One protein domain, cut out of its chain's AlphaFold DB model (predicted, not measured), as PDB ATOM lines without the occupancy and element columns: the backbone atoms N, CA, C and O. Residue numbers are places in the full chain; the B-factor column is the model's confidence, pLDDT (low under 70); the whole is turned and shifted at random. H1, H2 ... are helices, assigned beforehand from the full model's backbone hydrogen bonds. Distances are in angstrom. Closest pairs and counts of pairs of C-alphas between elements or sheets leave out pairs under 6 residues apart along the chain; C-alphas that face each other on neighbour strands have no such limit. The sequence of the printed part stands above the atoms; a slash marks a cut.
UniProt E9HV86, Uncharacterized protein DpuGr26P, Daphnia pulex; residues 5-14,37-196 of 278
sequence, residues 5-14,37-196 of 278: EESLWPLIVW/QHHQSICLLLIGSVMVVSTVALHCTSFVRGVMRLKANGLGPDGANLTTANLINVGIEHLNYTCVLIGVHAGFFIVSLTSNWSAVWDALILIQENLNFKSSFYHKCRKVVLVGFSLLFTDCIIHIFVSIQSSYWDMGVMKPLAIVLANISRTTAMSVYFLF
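What this domain is: This is residues 5 to 14 and 37 to 196 of the 278 residues of the protein "Uncharacterized protein DpuGr26P" of Daphnia pulex (UniProt E9HV86). Two long helical hairpins, H2 with H3 and H5 with H6, are stacked crosswise, with H6 between the H2 and H3 pair and H5. H4 joins H3 to H5 at one end of the rod and touches no helix, while short H1 lies near H5. The printed part has 170 residues, with six named helices, H1 to H6 in chain order, and no named strand: all helix. It is loose, with a radius of gyration of the C-alphas of 21.1 A, and spans 69 by 33 by 31 A.

How they stand to each other: H1, residues 9 to 14, only just touches H5, residues 135 to 168, with 3 pairs of C-alphas within 8 A; the closest, Leu 11 and Val 145, are 7.0 A apart. H2, residues 37 to 73, and H3, residues 84 to 114, form a hairpin at a shallow tilt of 6 degrees, opposite ways; their closest C-alphas, Gly 48 and Phe 109, are 5.9 A apart. H4, residues 117 to 131, is apart from H3 and H5. H5 and the hub H6, residues 175 to 196, form a hairpin at 24 degrees, a shallow tilt; their closest C-alphas, Ser 167 and Pro 176, are 4.7 A apart. H6 touches H2, closest at the C-alphas of Thr 55 and Ala 182, 5.7 A, and H3, at those of His 105 and Ala 189, 6.1 A, each at a steep tilt of 58 degrees. In H1 to H6 every O i to N i+4 pair is within hydrogen-bond range.

Where its parts are: H1 begins at C-alpha 9, (267.473, 239.134, 137.113). H2 is 53.4 A long, H3 44.2 A, H4 21.0 A, H5 49.1 A and H6 31.5 A, ending at C-alpha 196, (278.949, 242.996, 123.988).

The domain as a whole: Residues 15 to 36 are not printed; C-alphas 14 and 37 are 17.5 A apart. No link printed whole is long. pLDDT is under 70 at residues 74 to 77, 155 and 159 to 196.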
ATOM      1  N   GLU A   5     271.155 234.078 139.450       87.38
ATOM      2  CA  GLU A   5     269.847 234.354 138.857       87.38
ATOM      3  C   GLU A   5     269.182 235.592 139.473       87.38
ATOM      4  O   GLU A   5     268.763 236.484 138.740       87.38
ATOM      5  N   GLU A   6     269.172 235.719 140.803       88.75
ATOM      6  CA  GLU A   6     268.636 236.908 141.486       88.75
ATOM      7  C   GLU A   6     269.451 238.171 141.180       88.75
ATOM      8  O   GLU A   6     268.908 239.264 141.015       88.75
ATOM      9  N   SER A   7     270.773 238.030 141.091       84.12
ATOM     10  CA  SER A   7     271.685 239.163 140.899       84.12
ATOM     11  C   SER A   7     271.669 239.698 139.467       84.12
ATOM     12  O   SER A   7     271.864 240.896 139.255       84.12
ATOM     13  N   LEU A   8     271.430 238.814 138.498       84.06
ATOM     14  CA  LEU A   8     271.325 239.111 137.070       84.06
ATOM     15  C   LEU A   8     269.877 239.213 136.584       84.06
ATOM     16  O   LEU A   8     269.662 239.384 135.387       84.06
ATOM     17  N   TRP A   9     268.889 239.158 137.479       87.38
ATOM     18  CA  TRP A   9     267.473 239.134 137.113       87.38
ATOM     19  C   TRP A   9     267.063 240.217 136.100       87.38
ATOM     20  O   TRP A   9     266.435 239.856 135.103       87.38
ATOM     21  N   PRO A  10     267.469 241.502 136.237       81.38
ATOM     22  CA  PRO A  10     267.137 242.514 135.235       81.38
ATOM     23  C   PRO A  10     267.664 242.149 133.843       81.38
ATOM     24  O   PRO A  10     266.927 242.223 132.866       81.38
ATOM     25  N   LEU A  11     268.915 241.689 133.755       81.94
ATOM     26  CA  LEU A  11     269.522 241.273 132.492       81.94
ATOM     27  C   LEU A  11     268.769 240.084 131.887       81.94
ATOM     28  O   LEU A  11     268.458 240.115 130.704       81.94
ATOM     29  N   ILE A  12     268.431 239.075 132.694       84.00
ATOM     30  CA  ILE A  12     267.700 237.883 132.240       84.00
ATOM     31  C   ILE A  12     266.318 238.264 131.701       84.00
ATOM     32  O   ILE A  12     265.917 237.769 130.650       84.00
ATOM     33  N   VAL A  13     265.587 239.138 132.401       84.56
ATOM     34  CA  VAL A  13     264.263 239.608 131.968       84.56
ATOM     35  C   VAL A  13     264.361 240.317 130.623       84.56
ATOM     36  O   VAL A  13     263.625 239.975 129.701       84.56
ATOM     37  N   TRP A  14     265.303 241.247 130.476       78.69
ATOM     38  CA  TRP A  14     265.494 241.968 129.220       78.69
ATOM     39  C   TRP A  14     265.945 241.053 128.085       78.69
ATOM     40  O   TRP A  14     265.386 241.119 126.996       78.69
ATOM     41  N   GLN A  37     260.881 226.719 120.895       78.81
ATOM     42  CA  GLN A  37     262.184 227.183 120.414       78.81
ATOM     43  C   GLN A  37     262.106 227.682 118.965       78.81
ATOM     44  O   GLN A  37     262.620 228.755 118.653       78.81
ATOM     45  N   HIS A  38     261.404 226.953 118.091       80.00
ATOM     46  CA  HIS A  38     261.219 227.369 116.702       80.00
ATOM     47  C   HIS A  38     260.432 228.686 116.598       80.00
ATOM     48  O   HIS A  38     260.826 229.588 115.864       80.00
ATOM     49  N   HIS A  39     259.358 228.840 117.382       81.75
ATOM     50  CA  HIS A  39     258.583 230.083 117.413       81.75
ATOM     51  C   HIS A  39     259.414 231.273 117.913       81.75
ATOM     52  O   HIS A  39     259.293 232.376 117.387       81.75
ATOM     53  N   GLN A  40     260.275 231.071 118.912       78.75
ATOM     54  CA  GLN A  40     261.148 232.130 119.419       78.75
ATOM     55  C   GLN A  40     262.226 232.525 118.412       78.75
ATOM     56  O   GLN A  40     262.452 233.716 118.224       78.75
ATOM     57  N   SER A  41     262.822 231.556 117.712       78.81
ATOM     58  CA  SER A  41     263.762 231.831 116.619       78.81
ATOM     59  C   SER A  41     263.093 232.622 115.489       78.81
ATOM     60  O   SER A  41     263.642 233.620 115.029       78.81
ATOM     61  N   ILE A  42     261.858 232.266 115.109       82.06
ATOM     62  CA  ILE A  42     261.074 233.041 114.134       82.06
ATOM     63  C   ILE A  42     260.794 234.460 114.646       82.06
ATOM     64  O   ILE A  42     260.965 235.418 113.896       82.06
ATOM     65  N   CYS A  43     260.379 234.627 115.905       79.75
ATOM     66  CA  CYS A  43     260.137 235.954 116.479       79.75
ATOM     67  C   CYS A  43     261.407 236.812 116.490       79.75
ATOM     68  O   CYS A  43     261.351 237.970 116.089       79.75
ATOM     69  N   LEU A  44     262.544 236.244 116.898       77.00
ATOM     70  CA  LEU A  44     263.855 236.888 116.827       77.00
ATOM     71  C   LEU A  44     264.192 237.303 115.396       77.00
ATOM     72  O   LEU A  44     264.592 238.443 115.166       77.00
ATOM     73  N   LEU A  45     263.984 236.394 114.438       79.88
ATOM     74  CA  LEU A  45     264.219 236.639 113.020       79.88
ATOM     75  C   LEU A  45     263.380 237.813 112.510       79.88
ATOM     76  O   LEU A  45     263.908 238.711 111.857       79.88
ATOM     77  N   LEU A  46     262.091 237.836 112.851       80.19
ATOM     78  CA  LEU A  46     261.174 238.910 112.488       80.19
ATOM     79  C   LEU A  46     261.569 240.239 113.136       80.19
ATOM     80  O   LEU A  46     261.661 241.236 112.430       80.19
ATOM     81  N   ILE A  47     261.852 240.265 114.442       78.25
ATOM     82  CA  ILE A  47     262.251 241.490 115.155       78.25
ATOM     83  C   ILE A  47     263.551 242.044 114.571       78.25
ATOM     84  O   ILE A  47     263.616 243.224 114.231       78.25
ATOM     85  N   GLY A  48     264.569 241.200 114.398       76.25
ATOM     86  CA  GLY A  48     265.845 241.609 113.817       76.25
ATOM     87  C   GLY A  48     265.704 242.103 112.377       76.25
ATOM     88  O   GLY A  48     266.247 243.151 112.035       76.25
ATOM     89  N   SER A  49     264.902 241.418 111.556       77.69
ATOM     90  CA  SER A  49     264.621 241.842 110.178       77.69
ATOM     91  C   SER A  49     263.885 243.180 110.142       77.69
ATOM     92  O   SER A  49     264.274 244.072 109.393       77.69
ATOM     93  N   VAL A  50     262.865 243.359 110.986       78.56
ATOM     94  CA  VAL A  50     262.132 244.625 111.113       78.56
ATOM     95  C   VAL A  50     263.065 245.741 111.568       78.56
ATOM     96  O   VAL A  50     263.000 246.831 111.006       78.56
ATOM     97  N   MET A  51     263.969 245.490 112.519       75.81
ATOM     98  CA  MET A  51     264.961 246.477 112.949       75.81
ATOM     99  C   MET A  51     265.903 246.880 111.812       75.81
ATOM    100  O   MET A  51     266.092 248.075 111.583       75.81
ATOM    101  N   VAL A  52     266.466 245.917 111.074       76.56
ATOM    102  CA  VAL A  52     267.368 246.197 109.943       76.56
ATOM    103  C   VAL A  52     266.631 246.967 108.847       76.56
ATOM    104  O   VAL A  52     267.090 248.033 108.445       76.56
ATOM    105  N   VAL A  53     265.465 246.484 108.409       78.12
ATOM    106  CA  VAL A  53     264.666 247.127 107.352       78.12
ATOM    107  C   VAL A  53     264.231 248.529 107.768       78.12
ATOM    108  O   VAL A  53     264.370 249.462 106.981       78.12
ATOM    109  N   SER A  54     263.770 248.705 109.010       75.62
ATOM    110  CA  SER A  54     263.411 250.026 109.536       75.62
ATOM    111  C   SER A  54     264.621 250.949 109.514       75.62
ATOM    112  O   SER A  54     264.536 252.060 109.009       75.62
ATOM    113  N   THR A  55     265.779 250.477 109.974       75.25
ATOM    114  CA  THR A  55     267.012 251.271 109.979       75.25
ATOM    115  C   THR A  55     267.409 251.712 108.571       75.25
ATOM    116  O   THR A  55     267.665 252.895 108.353       75.25
ATOM    117  N   VAL A  56     267.390 250.796 107.599       77.25
ATOM    118  CA  VAL A  56     267.675 251.107 106.190       77.25
ATOM    119  C   VAL A  56     266.680 252.129 105.648       77.25
ATOM    120  O   VAL A  56     267.087 253.162 105.121       77.25
ATOM    121  N   ALA A  57     265.378 251.883 105.810       76.38
ATOM    122  CA  ALA A  57     264.330 252.766 105.307       76.38
ATOM    123  C   ALA A  57     264.456 254.183 105.883       76.38
ATOM    124  O   ALA A  57     264.309 255.175 105.165       76.38
ATOM    125  N   LEU A  58     264.783 254.288 107.169       73.62
ATOM    126  CA  LEU A  58     264.941 255.554 107.875       73.62
ATOM    127  C   LEU A  58     266.165 256.322 107.403       73.62
ATOM    128  O   LEU A  58     266.077 257.523 107.156       73.62
ATOM    129  N   HIS A  59     267.279 255.624 107.208       75.44
ATOM    130  CA  HIS A  59     268.494 256.219 106.676       75.44
ATOM    131  C   HIS A  59     268.328 256.679 105.229       75.44
ATOM    132  O   HIS A  59     268.679 257.815 104.914       75.44
ATOM    133  N   CYS A  60     267.712 255.867 104.371       76.88
ATOM    134  CA  CYS A  60     267.398 256.262 103.001       76.88
ATOM    135  C   CYS A  60     266.472 257.486 102.968       76.88
ATOM    136  O   CYS A  60     266.721 258.436 102.228       76.88
ATOM    137  N   THR A  61     265.436 257.509 103.812       75.81
ATOM    138  CA  THR A  61     264.498 258.639 103.885       75.81
ATOM    139  C   THR A  61     265.185 259.909 104.392       75.81
ATOM    140  O   THR A  61     264.974 260.986 103.835       75.81
ATOM    141  N   SER A  62     266.033 259.791 105.419       75.50
ATOM    142  CA  SER A  62     266.844 260.892 105.951       75.50
ATOM    143  C   SER A  62     267.777 261.463 104.884       75.50
ATOM    144  O   SER A  62     267.808 262.677 104.682       75.50
ATOM    145  N   PHE A  63     268.468 260.593 104.143       79.06
ATOM    146  CA  PHE A  63     269.360 260.989 103.060       79.06
ATOM    147  C   PHE A  63     268.616 261.742 101.953       79.06
ATOM    148  O   PHE A  63     268.975 262.872 101.625       79.06
ATOM    149  N   VAL A  64     267.531 261.160 101.425       78.31
ATOM    150  CA  VAL A  64     266.713 261.790 100.375       78.31
ATOM    151  C   VAL A  64     266.197 263.148 100.842       78.31
ATOM    152  O   VAL A  64     266.246 264.123 100.094       78.31
ATOM    153  N   ARG A  65     265.754 263.250 102.099       75.12
ATOM    154  CA  ARG A  65     265.299 264.518 102.676       75.12
ATOM    155  C   ARG A  65     266.429 265.541 102.778       75.12
ATOM    156  O   ARG A  65     266.205 266.701 102.440       75.12
ATOM    157  N   GLY A  66     267.619 265.126 103.211       76.38
ATOM    158  CA  GLY A  66     268.809 265.976 103.269       76.38
ATOM    159  C   GLY A  66     269.164 266.545 101.897       76.38
ATOM    160  O   GLY A  66     269.294 267.759 101.747       76.38
ATOM    161  N   VAL A  67     269.196 265.690 100.872       78.44
ATOM    162  CA  VAL A  67     269.452 266.095  99.481       78.44
ATOM    163  C   VAL A  67     268.378 267.057  98.968       78.44
ATOM    164  O   VAL A  67     268.702 268.093  98.390       78.44
ATOM    165  N   MET A  68     267.097 266.761  99.207       78.56
ATOM    166  CA  MET A  68     265.993 267.625  98.776       78.56
ATOM    167  C   MET A  68     266.026 268.994  99.460       78.56
ATOM    168  O   MET A  68     265.758 269.999  98.809       78.56
ATOM    169  N   ARG A  69     266.394 269.055 100.746       76.19
ATOM    170  CA  ARG A  69     266.521 270.316 101.493       76.19
ATOM    171  C   ARG A  69     267.685 271.165 100.980       76.19
ATOM    172  O   ARG A  69     267.509 272.364 100.788       76.19
ATOM    173  N   LEU A  70     268.834 270.545 100.707       73.81
ATOM    174  CA  LEU A  70     269.983 271.226 100.095       73.81
ATOM    175  C   LEU A  70     269.625 271.782  98.711       73.81
ATOM    176  O   LEU A  70     269.947 272.924  98.399       73.81
ATOM    177  N   LYS A  71     268.893 271.003  97.906       78.31
ATOM    178  CA  LYS A  71     268.429 271.433  96.582       78.31
ATOM    179  C   LYS A  71     267.404 272.570  96.656       78.31
ATOM    180  O   LYS A  71     267.466 273.481  95.839       78.31
ATOM    181  N   ALA A  72     266.470 272.519  97.608       79.31
ATOM    182  CA  ALA A  72     265.417 273.524  97.758       79.31
ATOM    183  C   ALA A  72     265.948 274.880  98.244       79.31
ATOM    184  O   ALA A  72     265.444 275.915  97.824       79.31
ATOM    185  N   ASN A  73     266.969 274.876  99.104       77.69
ATOM    186  CA  ASN A  73     267.494 276.106  99.689       77.69
ATOM    187  C   ASN A  73     268.537 276.805  98.810       77.69
ATOM    188  O   ASN A  73     268.846 277.960  99.079       77.69
ATOM    189  N   GLY A  74     269.113 276.128  97.804       69.38
ATOM    190  CA  GLY A  74     270.137 276.681  96.897       69.38
ATOM    191  C   GLY A  74     271.441 277.145  97.573       69.38
ATOM    192  O   GLY A  74     272.408 277.477  96.895       69.38
ATOM    193  N   LEU A  75     271.473 277.136  98.902       62.34
ATOM    194  CA  LEU A  75     272.523 277.609  99.785       62.34
ATOM    195  C   LEU A  75     272.990 276.422 100.625       62.34
ATOM    196  O   LEU A  75     272.176 275.667 101.169       62.34
ATOM    197  N   GLY A  76     274.308 276.251 100.714       62.88
ATOM    198  CA  GLY A  76     274.915 275.319 101.653       62.88
ATOM    199  C   GLY A  76     274.584 275.678 103.106       62.88
ATOM    200  O   GLY A  76     274.064 276.765 103.371       62.88
ATOM    201  N   PRO A  77     274.890 274.784 104.064       57.81
ATOM    202  CA  PRO A  77     274.647 275.017 105.491       57.81
ATOM    203  C   PRO A  77     275.225 276.344 106.019       57.81
ATOM    204  O   PRO A  77     274.652 276.905 106.948       57.81
ATOM    205  N   ASP A  78     276.257 276.893 105.364       71.12
ATOM    206  CA  ASP A  78     276.917 278.156 105.731       71.12
ATOM    207  C   ASP A  78     276.589 279.334 104.789       71.12
ATOM    208  O   ASP A  78     277.301 280.335 104.753       71.12
ATOM    209  N   GLY A  79     275.562 279.213 103.943       70.50
ATOM    210  CA  GLY A  79     275.234 280.236 102.941       70.50
ATOM    211  C   GLY A  79     276.209 280.309 101.755       70.50
ATOM    212  O   GLY A  79     276.032 281.132 100.861       70.50
ATOM    213  N   ALA A  80     277.220 279.438 101.704       74.44
ATOM    214  CA  ALA A  80     278.090 279.288 100.544       74.44
ATOM    215  C   ALA A  80     277.351 278.603  99.382       74.44
ATOM    216  O   ALA A  80     276.480 277.752  99.595       74.44
ATOM    217  N   ASN A  81     277.737 278.931  98.145       78.81
ATOM    218  CA  ASN A  81     277.238 278.238  96.959       78.81
ATOM    219  C   ASN A  81     277.518 276.738  97.087       78.81
ATOM    220  O   ASN A  81     278.663 276.314  97.265       78.81
ATOM    221  N   LEU A  82     276.458 275.934  97.011       74.06
ATOM    222  CA  LEU A  82     276.555 274.489  97.136       74.06
ATOM    223  C   LEU A  82     277.327 273.932  95.931       74.06
ATOM    224  O   LEU A  82     276.793 273.840  94.825       74.06
ATOM    225  N   THR A  83     278.593 273.567  96.126       83.62
ATOM    226  CA  THR A  83     279.367 272.894  95.081       83.62
ATOM    227  C   THR A  83     278.910 271.441  94.956       83.62
ATOM    228  O   THR A  83     278.553 270.791  95.943       83.62
ATOM    229  N   THR A  84     278.966 270.890  93.742       83.00
ATOM    230  CA  THR A  84     278.693 269.463  93.497       83.00
ATOM    231  C   THR A  84     279.576 268.562  94.369       83.00
ATOM    232  O   THR A  84     279.115 267.531  94.853       83.00
ATOM    233  N   ALA A  85     280.818 268.982  94.632       81.25
ATOM    234  CA  ALA A  85     281.754 268.266  95.495       81.25
ATOM    235  C   ALA A  85     281.258 268.166  96.950       81.25
ATOM    236  O   ALA A  85     281.293 267.081  97.528       81.25
ATOM    237  N   ASN A  86     280.723 269.253  97.522       76.88
ATOM    238  CA  ASN A  86     280.183 269.236  98.885       76.88
ATOM    239  C   ASN A  86     278.971 268.302  99.005       76.88
ATOM    240  O   ASN A  86     278.866 267.554  99.974       76.88
ATOM    241  N   LEU A  87     278.083 268.291  98.003       79.19
ATOM    242  CA  LEU A  87     276.935 267.379  97.985       79.19
ATOM    243  C   LEU A  87     277.375 265.905  97.916       79.19
ATOM    244  O   LEU A  87     276.806 265.061  98.608       79.19
ATOM    245  N   ILE A  88     278.398 265.603  97.108       82.19
ATOM    246  CA  ILE A  88     278.972 264.255  97.005       82.19
ATOM    247  C   ILE A  88     279.595 263.830  98.339       82.19
ATOM    248  O   ILE A  88     279.311 262.727  98.799       82.19
ATOM    249  N   ASN A  89     280.372 264.697  98.995       80.38
ATOM    250  CA  ASN A  89     280.983 264.386 100.291       80.38
ATOM    251  C   ASN A  89     279.935 264.080 101.369       80.38
ATOM    252  O   ASN A  89     280.048 263.061 102.046       80.38
ATOM    253  N   VAL A  90     278.875 264.891 101.469       77.50
ATOM    254  CA  VAL A  90     277.750 264.631 102.390       77.50
ATOM    255  C   VAL A  90     277.074 263.294 102.070       77.50
ATOM    256  O   VAL A  90     276.714 262.541 102.975       77.50
ATOM    257  N   GLY A  91     276.916 262.965 100.785       79.62
ATOM    258  CA  GLY A  91     276.363 261.677 100.367       79.62
ATOM    259  C   GLY A  91     277.244 260.486 100.731       79.62
ATOM    260  O   GLY A  91     276.731 259.489 101.237       79.62
ATOM    261  N   ILE A  92     278.560 260.599 100.537       77.12
ATOM    262  CA  ILE A  92     279.531 259.566 100.917       77.12
ATOM    263  C   ILE A  92     279.539 259.373 102.435       77.12
ATOM    264  O   ILE A  92     279.482 258.237 102.901       77.12
ATOM    265  N   GLU A  93     279.558 260.455 103.214       77.56
ATOM    266  CA  GLU A  93     279.511 260.390 104.676       77.56
ATOM    267  C   GLU A  93     278.236 259.688 105.160       77.56
ATOM    268  O   GLU A  93     278.299 258.751 105.961       77.56
ATOM    269  N   HIS A  94     277.078 260.065 104.610       78.12
ATOM    270  CA  HIS A  94     275.806 259.441 104.966       78.12
ATOM    271  C   HIS A  94     275.753 257.960 104.557       78.12
ATOM    272  O   HIS A  94     275.210 257.133 105.301       78.12
ATOM    273  N   LEU A  95     276.305 257.599 103.393       78.50
ATOM    274  CA  LEU A  95     276.378 256.213 102.928       78.50
ATOM    275  C   LEU A  95     277.283 255.376 103.836       78.50
ATOM    276  O   LEU A  95     276.848 254.331 104.313       78.50
ATOM    277  N   ASN A  96     278.488 255.866 104.143       77.81
ATOM    278  CA  ASN A  96     279.435 255.203 105.041       77.81
ATOM    279  C   ASN A  96     278.810 254.959 106.416       77.81
ATOM    280  O   ASN A  96     278.836 253.839 106.924       77.81
ATOM    281  N   TYR A  97     278.171 255.986 106.982       75.50
ATOM    282  CA  TYR A  97     277.456 255.871 108.247       75.50
ATOM    283  C   TYR A  97     276.349 254.807 108.194       75.50
ATOM    284  O   TYR A  97     276.214 253.981 109.097       75.50
ATOM    285  N   THR A  98     275.572 254.796 107.110       75.81
ATOM    286  CA  THR A  98     274.478 253.836 106.912       75.81
ATOM    287  C   THR A  98     275.011 252.409 106.774       75.81
ATOM    288  O   THR A  98     274.479 251.501 107.407       75.81
ATOM    289  N   CYS A  99     276.093 252.203 106.019       77.81
ATOM    290  CA  CYS A  99     276.751 250.905 105.887       77.81
ATOM    291  C   CYS A  99     277.261 250.382 107.232       77.81
ATOM    292  O   CYS A  99     277.011 249.222 107.559       77.81
ATOM    293  N   VAL A 100     277.919 251.229 108.032       77.06
ATOM    294  CA  VAL A 100     278.374 250.856 109.382       77.06
ATOM    295  C   VAL A 100     277.190 250.431 110.242       77.06
ATOM    296  O   VAL A 100     277.235 249.381 110.877       77.06
ATOM    297  N   LEU A 101     276.104 251.203 110.226       74.06
ATOM    298  CA  LEU A 101     274.929 250.909 111.036       74.06
ATOM    299  C   LEU A 101     274.251 249.592 110.621       74.06
ATOM    300  O   LEU A 101     273.953 248.761 111.478       74.06
ATOM    301  N   ILE A 102     274.070 249.361 109.315       77.12
ATOM    302  CA  ILE A 102     273.573 248.082 108.783       77.12
ATOM    303  C   ILE A 102     274.483 246.938 109.230       77.12
ATOM    304  O   ILE A 102     273.985 245.922 109.709       77.12
ATOM    305  N   GLY A 103     275.803 247.110 109.121       77.12
ATOM    306  CA  GLY A 103     276.789 246.121 109.550       77.12
ATOM    307  C   GLY A 103     276.677 245.781 111.035       77.12
ATOM    308  O   GLY A 103     276.676 244.604 111.391       77.12
ATOM    309  N   VAL A 104     276.504 246.784 111.903       76.31
ATOM    310  CA  VAL A 104     276.311 246.578 113.350       76.31
ATOM    311  C   VAL A 104     275.018 245.811 113.629       76.31
ATOM    312  O   VAL A 104     275.042 244.839 114.384       76.31
ATOM    313  N   HIS A 105     273.899 246.188 113.005       74.25
ATOM    314  CA  HIS A 105     272.627 245.486 113.203       74.25
ATOM    315  C   HIS A 105     272.650 244.058 112.659       74.25
ATOM    316  O   HIS A 105     272.188 243.144 113.339       74.25
ATOM    317  N   ALA A 106     273.206 243.849 111.465       77.00
ATOM    318  CA  ALA A 106     273.357 242.525 110.874       77.00
ATOM    319  C   ALA A 106     274.291 241.648 111.716       77.00
ATOM    320  O   ALA A 106     273.968 240.497 111.991       77.00
ATOM    321  N   GLY A 107     275.408 242.203 112.195       76.62
ATOM    322  CA  GLY A 107     276.325 241.517 113.101       76.62
ATOM    323  C   GLY A 107     275.639 241.117 114.403       76.62
ATOM    324  O   GLY A 107     275.704 239.956 114.797       76.62
ATOM    325  N   PHE A 108     274.905 242.036 115.035       72.19
ATOM    326  CA  PHE A 108     274.133 241.730 116.236       72.19
ATOM    327  C   PHE A 108     273.092 240.638 115.986       72.19
ATOM    328  O   PHE A 108     272.963 239.708 116.779       72.19
ATOM    329  N   PHE A 109     272.381 240.716 114.865       74.75
ATOM    330  CA  PHE A 109     271.394 239.723 114.470       74.75
ATOM    331  C   PHE A 109     272.013 238.334 114.268       74.75
ATOM    332  O   PHE A 109     271.538 237.357 114.841       74.75
ATOM    333  N   ILE A 110     273.122 238.250 113.527       74.62
ATOM    334  CA  ILE A 110     273.857 237.001 113.293       74.62
ATOM    335  C   ILE A 110     274.384 236.436 114.611       74.62
ATOM    336  O   ILE A 110     274.208 235.249 114.876       74.62
ATOM    337  N   VAL A 111     274.986 237.267 115.466       73.12
ATOM    338  CA  VAL A 111     275.460 236.844 116.791       73.12
ATOM    339  C   VAL A 111     274.292 236.337 117.628       73.12
ATOM    340  O   VAL A 111     274.414 235.308 118.285       73.12
ATOM    341  N   SER A 112     273.138 236.996 117.564       72.69
ATOM    342  CA  SER A 112     271.949 236.592 118.312       72.69
ATOM    343  C   SER A 112     271.405 235.238 117.867       72.69
ATOM    344  O   SER A 112     270.991 234.453 118.716       72.69
ATOM    345  N   LEU A 113     271.455 234.951 116.563       73.00
ATOM    346  CA  LEU A 113     271.022 233.679 115.983       73.00
ATOM    347  C   LEU A 113     272.019 232.537 116.202       73.00
ATOM    348  O   LEU A 113     271.612 231.395 116.394       73.00
ATOM    349  N   THR A 114     273.317 232.826 116.128       70.81
ATOM    350  CA  THR A 114     274.371 231.797 116.143       70.81
ATOM    351  C   THR A 114     274.905 231.497 117.541       70.81
ATOM    352  O   THR A 114     275.445 230.416 117.773       70.81
ATOM    353  N   SER A 115     274.753 232.418 118.495       72.31
ATOM    354  CA  SER A 115     275.277 232.223 119.845       72.31
ATOM    355  C   SER A 115     274.424 231.229 120.628       72.31
ATOM    356  O   SER A 115     273.224 231.417 120.828       72.31
ATOM    357  N   ASN A 116     275.068 230.183 121.147       76.06
ATOM    358  CA  ASN A 116     274.458 229.242 122.080       76.06
ATOM    359  C   ASN A 116     274.382 229.875 123.483       76.06
ATOM    360  O   ASN A 116     275.162 229.558 124.381       76.06
ATOM    361  N   TRP A 117     273.462 230.824 123.657       78.75
ATOM    362  CA  TRP A 117     273.284 231.568 124.907       78.75
ATOM    363  C   TRP A 117     272.972 230.673 126.104       78.75
ATOM    364  O   TRP A 117     273.397 230.983 127.217       78.75
ATOM    365  N   SER A 118     272.303 229.543 125.871       78.25
ATOM    366  CA  SER A 118     272.101 228.516 126.890       78.25
ATOM    367  C   SER A 118     273.424 227.930 127.372       78.25
ATOM    368  O   SER A 118     273.644 227.889 128.573       78.25
ATOM    369  N   ALA A 119     274.365 227.602 126.478       75.81
ATOM    370  CA  ALA A 119     275.672 227.087 126.891       75.81
ATOM    371  C   ALA A 119     276.488 228.123 127.683       75.81
ATOM    372  O   ALA A 119     277.184 227.769 128.633       75.81
ATOM    373  N   VAL A 120     276.384 229.411 127.332       76.38
ATOM    374  CA  VAL A 120     277.013 230.497 128.104       76.38
ATOM    375  C   VAL A 120     276.399 230.599 129.502       76.38
ATOM    376  O   VAL A 120     277.120 230.775 130.485       76.38
ATOM    377  N   TRP A 121     275.075 230.475 129.600       82.00
ATOM    378  CA  TRP A 121     274.367 230.474 130.874       82.00
ATOM    379  C   TRP A 121     274.736 229.257 131.732       82.00
ATOM    380  O   TRP A 121     275.081 229.418 132.900       82.00
ATOM    381  N   ASP A 122     274.754 228.061 131.147       80.50
ATOM    382  CA  ASP A 122     275.123 226.816 131.825       80.50
ATOM    383  C   ASP A 122     276.563 226.875 132.345       80.50
ATOM    384  O   ASP A 122     276.829 226.526 133.495       80.50
ATOM    385  N   ALA A 123     277.491 227.410 131.544       79.38
ATOM    386  CA  ALA A 123     278.863 227.648 131.977       79.38
ATOM    387  C   ALA A 123     278.928 228.628 133.160       79.38
ATOM    388  O   ALA A 123     279.707 228.423 134.091       79.38
ATOM    389  N   LEU A 124     278.103 229.680 133.165       78.81
ATOM    390  CA  LEU A 124     278.046 230.639 134.267       78.81
ATOM    391  C   LEU A 124     277.545 229.991 135.568       78.81
ATOM    392  O   LEU A 124     278.112 230.260 136.630       78.81
ATOM    393  N   ILE A 125     276.525 229.130 135.487       82.81
ATOM    394  CA  ILE A 125     276.013 228.363 136.632       82.81
ATOM    395  C   ILE A 125     277.075 227.386 137.141       82.81
ATOM    396  O   ILE A 125     277.376 227.384 138.333       82.81
ATOM    397  N   LEU A 126     277.728 226.643 136.248       79.56
ATOM    398  CA  LEU A 126     278.801 225.721 136.619       79.56
ATOM    399  C   LEU A 126     279.945 226.453 137.340       79.56
ATOM    400  O   LEU A 126     280.455 225.990 138.360       79.56
ATOM    401  N   ILE A 127     280.344 227.626 136.843       75.88
ATOM    402  CA  ILE A 127     281.367 228.462 137.483       75.88
ATOM    403  C   ILE A 127     280.899 228.932 138.870       75.88
ATOM    404  O   ILE A 127     281.696 228.940 139.811       75.88
ATOM    405  N   GLN A 128     279.629 229.320 139.011       82.75
ATOM    406  CA  GLN A 128     279.050 229.722 140.293       82.75
ATOM    407  C   GLN A 128     279.120 228.595 141.327       82.75
ATOM    408  O   GLN A 128     279.540 228.848 142.459       82.75
ATOM    409  N   GLU A 129     278.716 227.386 140.938       84.25
ATOM    410  CA  GLU A 129     278.693 226.204 141.806       84.25
ATOM    411  C   GLU A 129     280.101 225.814 142.269       84.25
ATOM    412  O   GLU A 129     280.306 225.519 143.444       84.25
ATOM    413  N   ASN A 130     281.094 225.889 141.378       79.25
ATOM    414  CA  ASN A 130     282.463 225.484 141.695       79.25
ATOM    415  C   ASN A 130     283.256 226.536 142.490       79.25
ATOM    416  O   ASN A 130     284.086 226.182 143.326       79.25
ATOM    417  N   LEU A 131     283.047 227.835 142.237       76.50
ATOM    418  CA  LEU A 131     283.891 228.893 142.813       76.50
ATOM    419  C   LEU A 131     283.358 229.507 144.115       76.50
ATOM    420  O   LEU A 131     284.055 230.347 144.688       76.50
ATOM    421  N   ASN A 132     282.161 229.129 144.584       84.00
ATOM    422  CA  ASN A 132     281.554 229.636 145.824       84.00
ATOM    423  C   ASN A 132     281.718 231.162 145.990       84.00
ATOM    424  O   ASN A 132     282.322 231.660 146.946       84.00
ATOM    425  N   PHE A 133     281.222 231.927 145.012       79.56
ATOM    426  CA  PHE A 133     281.445 233.371 144.968       79.56
ATOM    427  C   PHE A 133     281.008 234.087 146.254       79.56
ATOM    428  O   PHE A 133     279.907 233.889 146.768       79.56
ATOM    429  N   LYS A 134     281.852 235.009 146.735       86.44
ATOM    430  CA  LYS A 134     281.515 235.894 147.859       86.44
ATOM    431  C   LYS A 134     280.326 236.794 147.503       86.44
ATOM    432  O   LYS A 134     280.240 237.292 146.380       86.44
ATOM    433  N   SER A 135     279.477 237.112 148.482       87.81
ATOM    434  CA  SER A 135     278.331 238.035 148.336       87.81
ATOM    435  C   SER A 135     278.704 239.383 147.692       87.81
ATOM    436  O   SER A 135     277.954 239.930 146.885       87.81
ATOM    437  N   SER A 136     279.915 239.884 147.963       83.19
ATOM    438  CA  SER A 136     280.452 241.113 147.367       83.19
ATOM    439  C   SER A 136     280.562 241.067 145.837       83.19
ATOM    440  O   SER A 136     280.497 242.109 145.189       83.19
ATOM    441  N   PHE A 137     280.760 239.884 145.244       81.19
ATOM    442  CA  PHE A 137     280.832 239.720 143.791       81.19
ATOM    443  C   PHE A 137     279.468 239.963 143.140       81.19
ATOM    444  O   PHE A 137     279.368 240.761 142.211       81.19
ATOM    445  N   TYR A 138     278.418 239.351 143.685       83.12
ATOM    446  CA  TYR A 138     277.039 239.515 143.222       83.12
ATOM    447  C   TYR A 138     276.575 240.966 143.283       83.12
ATOM    448  O   TYR A 138     276.013 241.484 142.321       83.12
ATOM    449  N   HIS A 139     276.888 241.654 144.383       82.50
ATOM    450  CA  HIS A 139     276.541 243.062 144.537       82.50
ATOM    451  C   HIS A 139     277.232 243.945 143.486       82.50
ATOM    452  O   HIS A 139     276.592 244.808 142.884       82.50
ATOM    453  N   LYS A 140     278.518 243.686 143.197       81.06
ATOM    454  CA  LYS A 140     279.242 244.366 142.111       81.06
ATOM    455  C   LYS A 140     278.617 244.067 140.752       81.06
ATOM    456  O   LYS A 140     278.386 244.997 139.991       81.06
ATOM    457  N   CYS A 141     278.301 242.804 140.472       78.25
ATOM    458  CA  CYS A 141     277.679 242.397 139.216       78.25
ATOM    459  C   CYS A 141     276.341 243.120 138.996       78.25
ATOM    460  O   CYS A 141     276.158 243.792 137.985       78.25
ATOM    461  N   ARG A 142     275.460 243.100 140.005       84.06
ATOM    462  CA  ARG A 142     274.171 243.802 139.975       84.06
ATOM    463  C   ARG A 142     274.338 245.305 139.774       84.06
ATOM    464  O   ARG A 142     273.636 245.883 138.951       84.06
ATOM    465  N   LYS A 143     275.269 245.945 140.493       82.75
ATOM    466  CA  LYS A 143     275.545 247.381 140.338       82.75
ATOM    467  C   LYS A 143     275.974 247.707 138.911       82.75
ATOM    468  O   LYS A 143     275.494 248.678 138.344       82.75
ATOM    469  N   VAL A 144     276.845 246.891 138.327       79.38
ATOM    470  CA  VAL A 144     277.340 247.119 136.971       79.38
ATOM    471  C   VAL A 144     276.246 246.902 135.926       79.38
ATOM    472  O   VAL A 144     276.098 247.739 135.042       79.38
ATOM    473  N   VAL A 145     275.433 245.851 136.063       79.12
ATOM    474  CA  VAL A 145     274.262 245.625 135.200       79.12
ATOM    475  C   VAL A 145     273.294 246.806 135.290       79.12
ATOM    476  O   VAL A 145     272.883 247.329 134.262       79.12
ATOM    477  N   LEU A 146     272.976 247.276 136.500       81.19
ATOM    478  CA  LEU A 146     272.084 248.422 136.698       81.19
ATOM    479  C   LEU A 146     272.643 249.716 136.102       81.19
ATOM    480  O   LEU A 146     271.893 250.449 135.463       81.19
ATOM    481  N   VAL A 147     273.939 249.996 136.278       81.12
ATOM    482  CA  VAL A 147     274.594 251.164 135.663       81.12
ATOM    483  C   VAL A 147     274.541 251.059 134.141       81.12
ATOM    484  O   VAL A 147     274.131 252.017 133.494       81.12
ATOM    485  N   GLY A 148     274.874 249.895 133.576       77.44
ATOM    486  CA  GLY A 148     274.775 249.644 132.139       77.44
ATOM    487  C   GLY A 148     273.366 249.913 131.617       77.44
ATOM    488  O   GLY A 148     273.195 250.745 130.735       77.44
ATOM    489  N   PHE A 149     272.348 249.301 132.228       77.38
ATOM    490  CA  PHE A 149     270.945 249.528 131.865       77.38
ATOM    491  C   PHE A 149     270.500 250.982 132.029       77.38
ATOM    492  O   PHE A 149     269.751 251.473 131.194       77.38
ATOM    493  N   SER A 150     270.952 251.679 133.072       77.38
ATOM    494  CA  SER A 150     270.596 253.087 133.291       77.38
ATOM    495  C   SER A 150     271.180 253.985 132.202       77.38
ATOM    496  O   SER A 150     270.497 254.897 131.736       77.38
ATOM    497  N   LEU A 151     272.410 253.706 131.756       74.81
ATOM    498  CA  LEU A 151     273.016 254.392 130.615       74.81
ATOM    499  C   LEU A 151     272.229 254.112 129.333       74.81
ATOM    500  O   LEU A 151     271.857 255.064 128.656       74.81
ATOM    501  N   LEU A 152     271.884 252.847 129.057       70.50
ATOM    502  CA  LEU A 152     271.061 252.491 127.892       70.50
ATOM    503  C   LEU A 152     269.703 253.193 127.904       70.50
ATOM    504  O   LEU A 152     269.215 253.666 126.883       70.50
ATOM    505  N   PHE A 153     269.073 253.239 129.074       75.88
ATOM    506  CA  PHE A 153     267.769 253.851 129.249       75.88
ATOM    507  C   PHE A 153     267.831 255.369 129.062       75.88
ATOM    508  O   PHE A 153     266.982 255.937 128.381       75.88
ATOM    509  N   THR A 154     268.862 256.019 129.610       73.56
ATOM    510  CA  THR A 154     269.096 257.461 129.434       73.56
ATOM    511  C   THR A 154     269.344 257.793 127.967       73.56
ATOM    512  O   THR A 154     268.734 258.719 127.443       73.56
ATOM    513  N   ASP A 155     270.180 257.002 127.294       68.31
ATOM    514  CA  ASP A 155     270.469 257.139 125.867       68.31
ATOM    515  C   ASP A 155     269.180 256.992 125.037       68.31
ATOM    516  O   ASP A 155     268.862 257.837 124.203       68.31
ATOM    517  N   CYS A 156     268.346 255.996 125.361       70.94
ATOM    518  CA  CYS A 156     267.036 255.796 124.739       70.94
ATOM    519  C   CYS A 156     266.106 257.005 124.938       70.94
ATOM    520  O   CYS A 156     265.494 257.473 123.978       70.94
ATOM    521  N   ILE A 157     266.035 257.562 126.153       74.19
ATOM    522  CA  ILE A 157     265.232 258.761 126.442       74.19
ATOM    523  C   ILE A 157     265.741 259.972 125.659       74.19
ATOM    524  O   ILE A 157     264.931 260.662 125.040       74.19
ATOM    525  N   ILE A 158     267.053 260.236 125.668       70.12
ATOM    526  CA  ILE A 158     267.660 261.356 124.929       70.12
ATOM    527  C   ILE A 158     267.301 261.242 123.452       70.12
ATOM    528  O   ILE A 158     266.862 262.209 122.835       70.12
ATOM    529  N   HIS A 159     267.416 260.045 122.892       63.44
ATOM    530  CA  HIS A 159     267.098 259.790 121.500       63.44
ATOM    531  C   HIS A 159     265.611 259.942 121.178       63.44
ATOM    532  O   HIS A 159     265.282 260.561 120.166       63.44
ATOM    533  N   ILE A 160     264.712 259.454 122.038       67.75
ATOM    534  CA  ILE A 160     263.270 259.708 121.919       67.75
ATOM    535  C   ILE A 160     263.003 261.216 121.937       67.75
ATOM    536  O   ILE A 160     262.257 261.708 121.092       67.75
ATOM    537  N   PHE A 161     263.635 261.960 122.846       66.00
ATOM    538  CA  PHE A 161     263.465 263.406 122.957       66.00
ATOM    539  C   PHE A 161     263.956 264.142 121.705       66.00
ATOM    540  O   PHE A 161     263.213 264.943 121.143       66.00
ATOM    541  N   VAL A 162     265.153 263.812 121.204       61.84
ATOM    542  CA  VAL A 162     265.694 264.346 119.941       61.84
ATOM    543  C   VAL A 162     264.755 264.040 118.779       61.84
ATOM    544  O   VAL A 162     264.522 264.896 117.928       61.84
ATOM    545  N   SER A 163     264.167 262.846 118.742       62.81
ATOM    546  CA  SER A 163     263.214 262.479 117.699       62.81
ATOM    547  C   SER A 163     261.888 263.226 117.802       62.81
ATOM    548  O   SER A 163     261.362 263.659 116.779       62.81
ATOM    549  N   ILE A 164     261.360 263.421 119.013       61.97
ATOM    550  CA  ILE A 164     260.163 264.235 119.254       61.97
ATOM    551  C   ILE A 164     260.437 265.684 118.850       61.97
ATOM    552  O   ILE A 164     259.645 266.267 118.117       61.97
ATOM    553  N   GLN A 165     261.576 266.254 119.252       60.62
ATOM    554  CA  GLN A 165     261.970 267.608 118.873       60.62
ATOM    555  C   GLN A 165     262.118 267.722 117.350       60.62
ATOM    556  O   GLN A 165     261.470 268.559 116.728       60.62
ATOM    557  N   SER A 166     262.874 266.823 116.718       57.25
ATOM    558  CA  SER A 166     263.001 266.774 115.257       57.25
ATOM    559  C   SER A 166     261.650 266.618 114.559       57.25
ATOM    560  O   SER A 166     261.496 267.080 113.434       57.25
ATOM    561  N   SER A 167     260.679 265.973 115.202       56.91
ATOM    562  CA  SER A 167     259.337 265.828 114.667       56.91
ATOM    563  C   SER A 167     258.472 267.077 114.812       56.91
ATOM    564  O   SER A 167     257.699 267.376 113.904       56.91
ATOM    565  N   TYR A 168     258.533 267.758 115.955       60.59
ATOM    566  CA  TYR A 168     257.729 268.952 116.219       60.59
ATOM    567  C   TYR A 168     258.167 270.125 115.343       60.59
ATOM    568  O   TYR A 168     257.337 270.915 114.905       60.59
ATOM    569  N   TRP A 169     259.464 270.207 115.047       56.53
ATOM    570  CA  TRP A 169     260.040 271.290 114.254       56.53
ATOM    571  C   TRP A 169     259.971 271.060 112.736       56.53
ATOM    572  O   TRP A 169     260.240 271.983 111.973       56.53
ATOM    573  N   ASP A 170     259.591 269.864 112.277       52.97
ATOM    574  CA  ASP A 170     259.672 269.477 110.865       52.97
ATOM    575  C   ASP A 170     258.336 268.863 110.390       52.97
ATOM    576  O   ASP A 170     258.233 267.669 110.087       52.97
ATOM    577  N   MET A 171     257.290 269.703 110.391       44.75
ATOM    578  CA  MET A 171     255.881 269.360 110.150       44.75
ATOM    579  C   MET A 171     255.652 268.398 108.963       44.75
ATOM    580  O   MET A 171     255.941 268.696 107.803       44.75
ATOM    581  N   GLY A 172     255.069 267.235 109.276       52.44
ATOM    582  CA  GLY A 172     254.525 266.245 108.342       52.44
ATOM    583  C   GLY A 172     254.141 264.947 109.070       52.44
ATOM    584  O   GLY A 172     254.997 264.288 109.652       52.44
ATOM    585  N   VAL A 173     252.857 264.574 109.012       52.34
ATOM    586  CA  VAL A 173     252.130 263.666 109.939       52.34
ATOM    587  C   VAL A 173     252.685 262.227 110.061       52.34
ATOM    588  O   VAL A 173     252.416 261.559 111.052       52.34
ATOM    589  N   MET A 174     253.527 261.756 109.134       49.53
ATOM    590  CA  MET A 174     254.106 260.391 109.155       49.53
ATOM    591  C   MET A 174     255.610 260.320 109.502       49.53
ATOM    592  O   MET A 174     256.173 259.237 109.631       49.53
ATOM    593  N   LYS A 175     256.283 261.463 109.678       54.66
ATOM    594  CA  LYS A 175     257.722 261.567 110.003       54.66
ATOM    595  C   LYS A 175     258.132 261.375 111.486       54.66
ATOM    596  O   LYS A 175     259.267 260.944 111.691       54.66
ATOM    597  N   PRO A 176     257.285 261.627 112.510       53.59
ATOM    598  CA  PRO A 176     257.674 261.524 113.924       53.59
ATOM    599  C   PRO A 176     258.146 260.134 114.331       53.59
ATOM    600  O   PRO A 176     259.235 259.944 114.867       53.59
ATOM    601  N   LEU A 177     257.294 259.149 114.047       54.12
ATOM    602  CA  LEU A 177     257.445 257.777 114.504       54.12
ATOM    603  C   LEU A 177     258.697 257.147 113.891       54.12
ATOM    604  O   LEU A 177     259.470 256.485 114.570       54.12
ATOM    605  N   ALA A 178     258.918 257.440 112.613       55.00
ATOM    606  CA  ALA A 178     260.078 257.036 111.849       55.00
ATOM    607  C   ALA A 178     261.384 257.513 112.517       55.00
ATOM    608  O   ALA A 178     262.267 256.711 112.806       55.00
ATOM    609  N   ILE A 179     261.489 258.800 112.856       57.56
ATOM    610  CA  ILE A 179     262.700 259.358 113.480       57.56
ATOM    611  C   ILE A 179     262.895 258.795 114.898       57.56
ATOM    612  O   ILE A 179     264.025 258.513 115.299       57.56
ATOM    613  N   VAL A 180     261.815 258.579 115.660       55.53
ATOM    614  CA  VAL A 180     261.866 257.928 116.987       55.53
ATOM    615  C   VAL A 180     262.394 256.499 116.868       55.53
ATOM    616  O   VAL A 180     263.370 256.164 117.536       55.53
ATOM    617  N   LEU A 181     261.833 255.682 115.971       55.09
ATOM    618  CA  LEU A 181     262.310 254.316 115.744       55.09
ATOM    619  C   LEU A 181     263.755 254.275 115.223       55.09
ATOM    620  O   LEU A 181     264.505 253.389 115.623       55.09
ATOM    621  N   ALA A 182     264.167 255.218 114.369       57.75
ATOM    622  CA  ALA A 182     265.518 255.256 113.790       57.75
ATOM    623  C   ALA A 182     266.568 255.483 114.868       57.75
ATOM    624  O   ALA A 182     267.596 254.809 114.914       57.75
ATOM    625  N   ASN A 183     266.273 256.443 115.738       57.88
ATOM    626  CA  ASN A 183     267.139 256.785 116.836       57.88
ATOM    627  C   ASN A 183     267.158 255.648 117.851       57.88
ATOM    628  O   ASN A 183     268.241 255.138 118.071       57.88
ATOM    629  N   ILE A 184     266.014 255.129 118.319       56.75
ATOM    630  CA  ILE A 184     265.979 253.953 119.213       56.75
ATOM    631  C   ILE A 184     266.767 252.776 118.625       56.75
ATOM    632  O   ILE A 184     267.522 252.129 119.348       56.75
ATOM    633  N   SER A 185     266.640 252.505 117.322       58.59
ATOM    634  CA  SER A 185     267.404 251.450 116.648       58.59
ATOM    635  C   SER A 185     268.913 251.700 116.747       58.59
ATOM    636  O   SER A 185     269.651 250.843 117.233       58.59
ATOM    637  N   ARG A 186     269.364 252.910 116.394       61.19
ATOM    638  CA  ARG A 186     270.768 253.346 116.471       61.19
ATOM    639  C   ARG A 186     271.326 253.267 117.891       61.19
ATOM    640  O   ARG A 186     272.421 252.743 118.092       61.19
ATOM    641  N   THR A 187     270.552 253.740 118.863       55.94
ATOM    642  CA  THR A 187     270.854 253.677 120.292       55.94
ATOM    643  C   THR A 187     271.035 252.233 120.718       55.94
ATOM    644  O   THR A 187     272.073 251.880 121.259       55.94
ATOM    645  N   THR A 188     270.070 251.367 120.399       58.75
ATOM    646  CA  THR A 188     270.067 249.954 120.793       58.75
ATOM    647  C   THR A 188     271.236 249.199 120.161       58.75
ATOM    648  O   THR A 188     271.898 248.428 120.847       58.75
ATOM    649  N   ALA A 189     271.560 249.460 118.891       58.88
ATOM    650  CA  ALA A 189     272.724 248.870 118.231       58.88
ATOM    651  C   ALA A 189     274.038 249.265 118.908       58.88
ATOM    652  O   ALA A 189     274.823 248.387 119.257       58.88
ATOM    653  N   MET A 190     274.268 250.562 119.132       60.41
ATOM    654  CA  MET A 190     275.502 251.036 119.766       60.41
ATOM    655  C   MET A 190     275.597 250.577 121.217       60.41
ATOM    656  O   MET A 190     276.619 250.042 121.623       60.41
ATOM    657  N   SER A 191     274.507 250.698 121.966       58.56
ATOM    658  CA  SER A 191     274.342 250.240 123.345       58.56
ATOM    659  C   SER A 191     274.694 248.769 123.526       58.56
ATOM    660  O   SER A 191     275.481 248.400 124.401       58.56
ATOM    661  N   VAL A 192     274.107 247.915 122.685       59.88
ATOM    662  CA  VAL A 192     274.289 246.473 122.774       59.88
ATOM    663  C   VAL A 192     275.653 246.067 122.230       59.88
ATOM    664  O   VAL A 192     276.305 245.238 122.852       59.88
ATOM    665  N   TYR A 193     276.145 246.698 121.159       61.38
ATOM    666  CA  TYR A 193     277.514 246.502 120.677       61.38
ATOM    667  C   TYR A 193     278.543 246.880 121.746       61.38
ATOM    668  O   TYR A 193     279.474 246.124 122.000       61.38
ATOM    669  N   PHE A 194     278.355 248.000 122.444       58.12
ATOM    670  CA  PHE A 194     279.252 248.428 123.513       58.12
ATOM    671  C   PHE A 194     279.214 247.453 124.693       58.12
ATOM    672  O   PHE A 194     280.260 247.018 125.168       58.12
ATOM    673  N   LEU A 195     278.021 247.031 125.124       60.06
ATOM    674  CA  LEU A 195     277.874 245.986 126.140       60.06
ATOM    675  C   LEU A 195     278.530 244.673 125.703       60.06
ATOM    676  O   LEU A 195     279.217 244.045 126.498       60.06
ATOM    677  N   PHE A 196     278.395 244.264 124.447       60.59
ATOM    678  CA  PHE A 196     278.949 242.996 123.988       60.59
ATOM    679  C   PHE A 196     280.467 243.056 123.790       60.59
ATOM    680  O   PHE A 196     281.199 242.229 124.324       60.59
TER     681      PHE A 196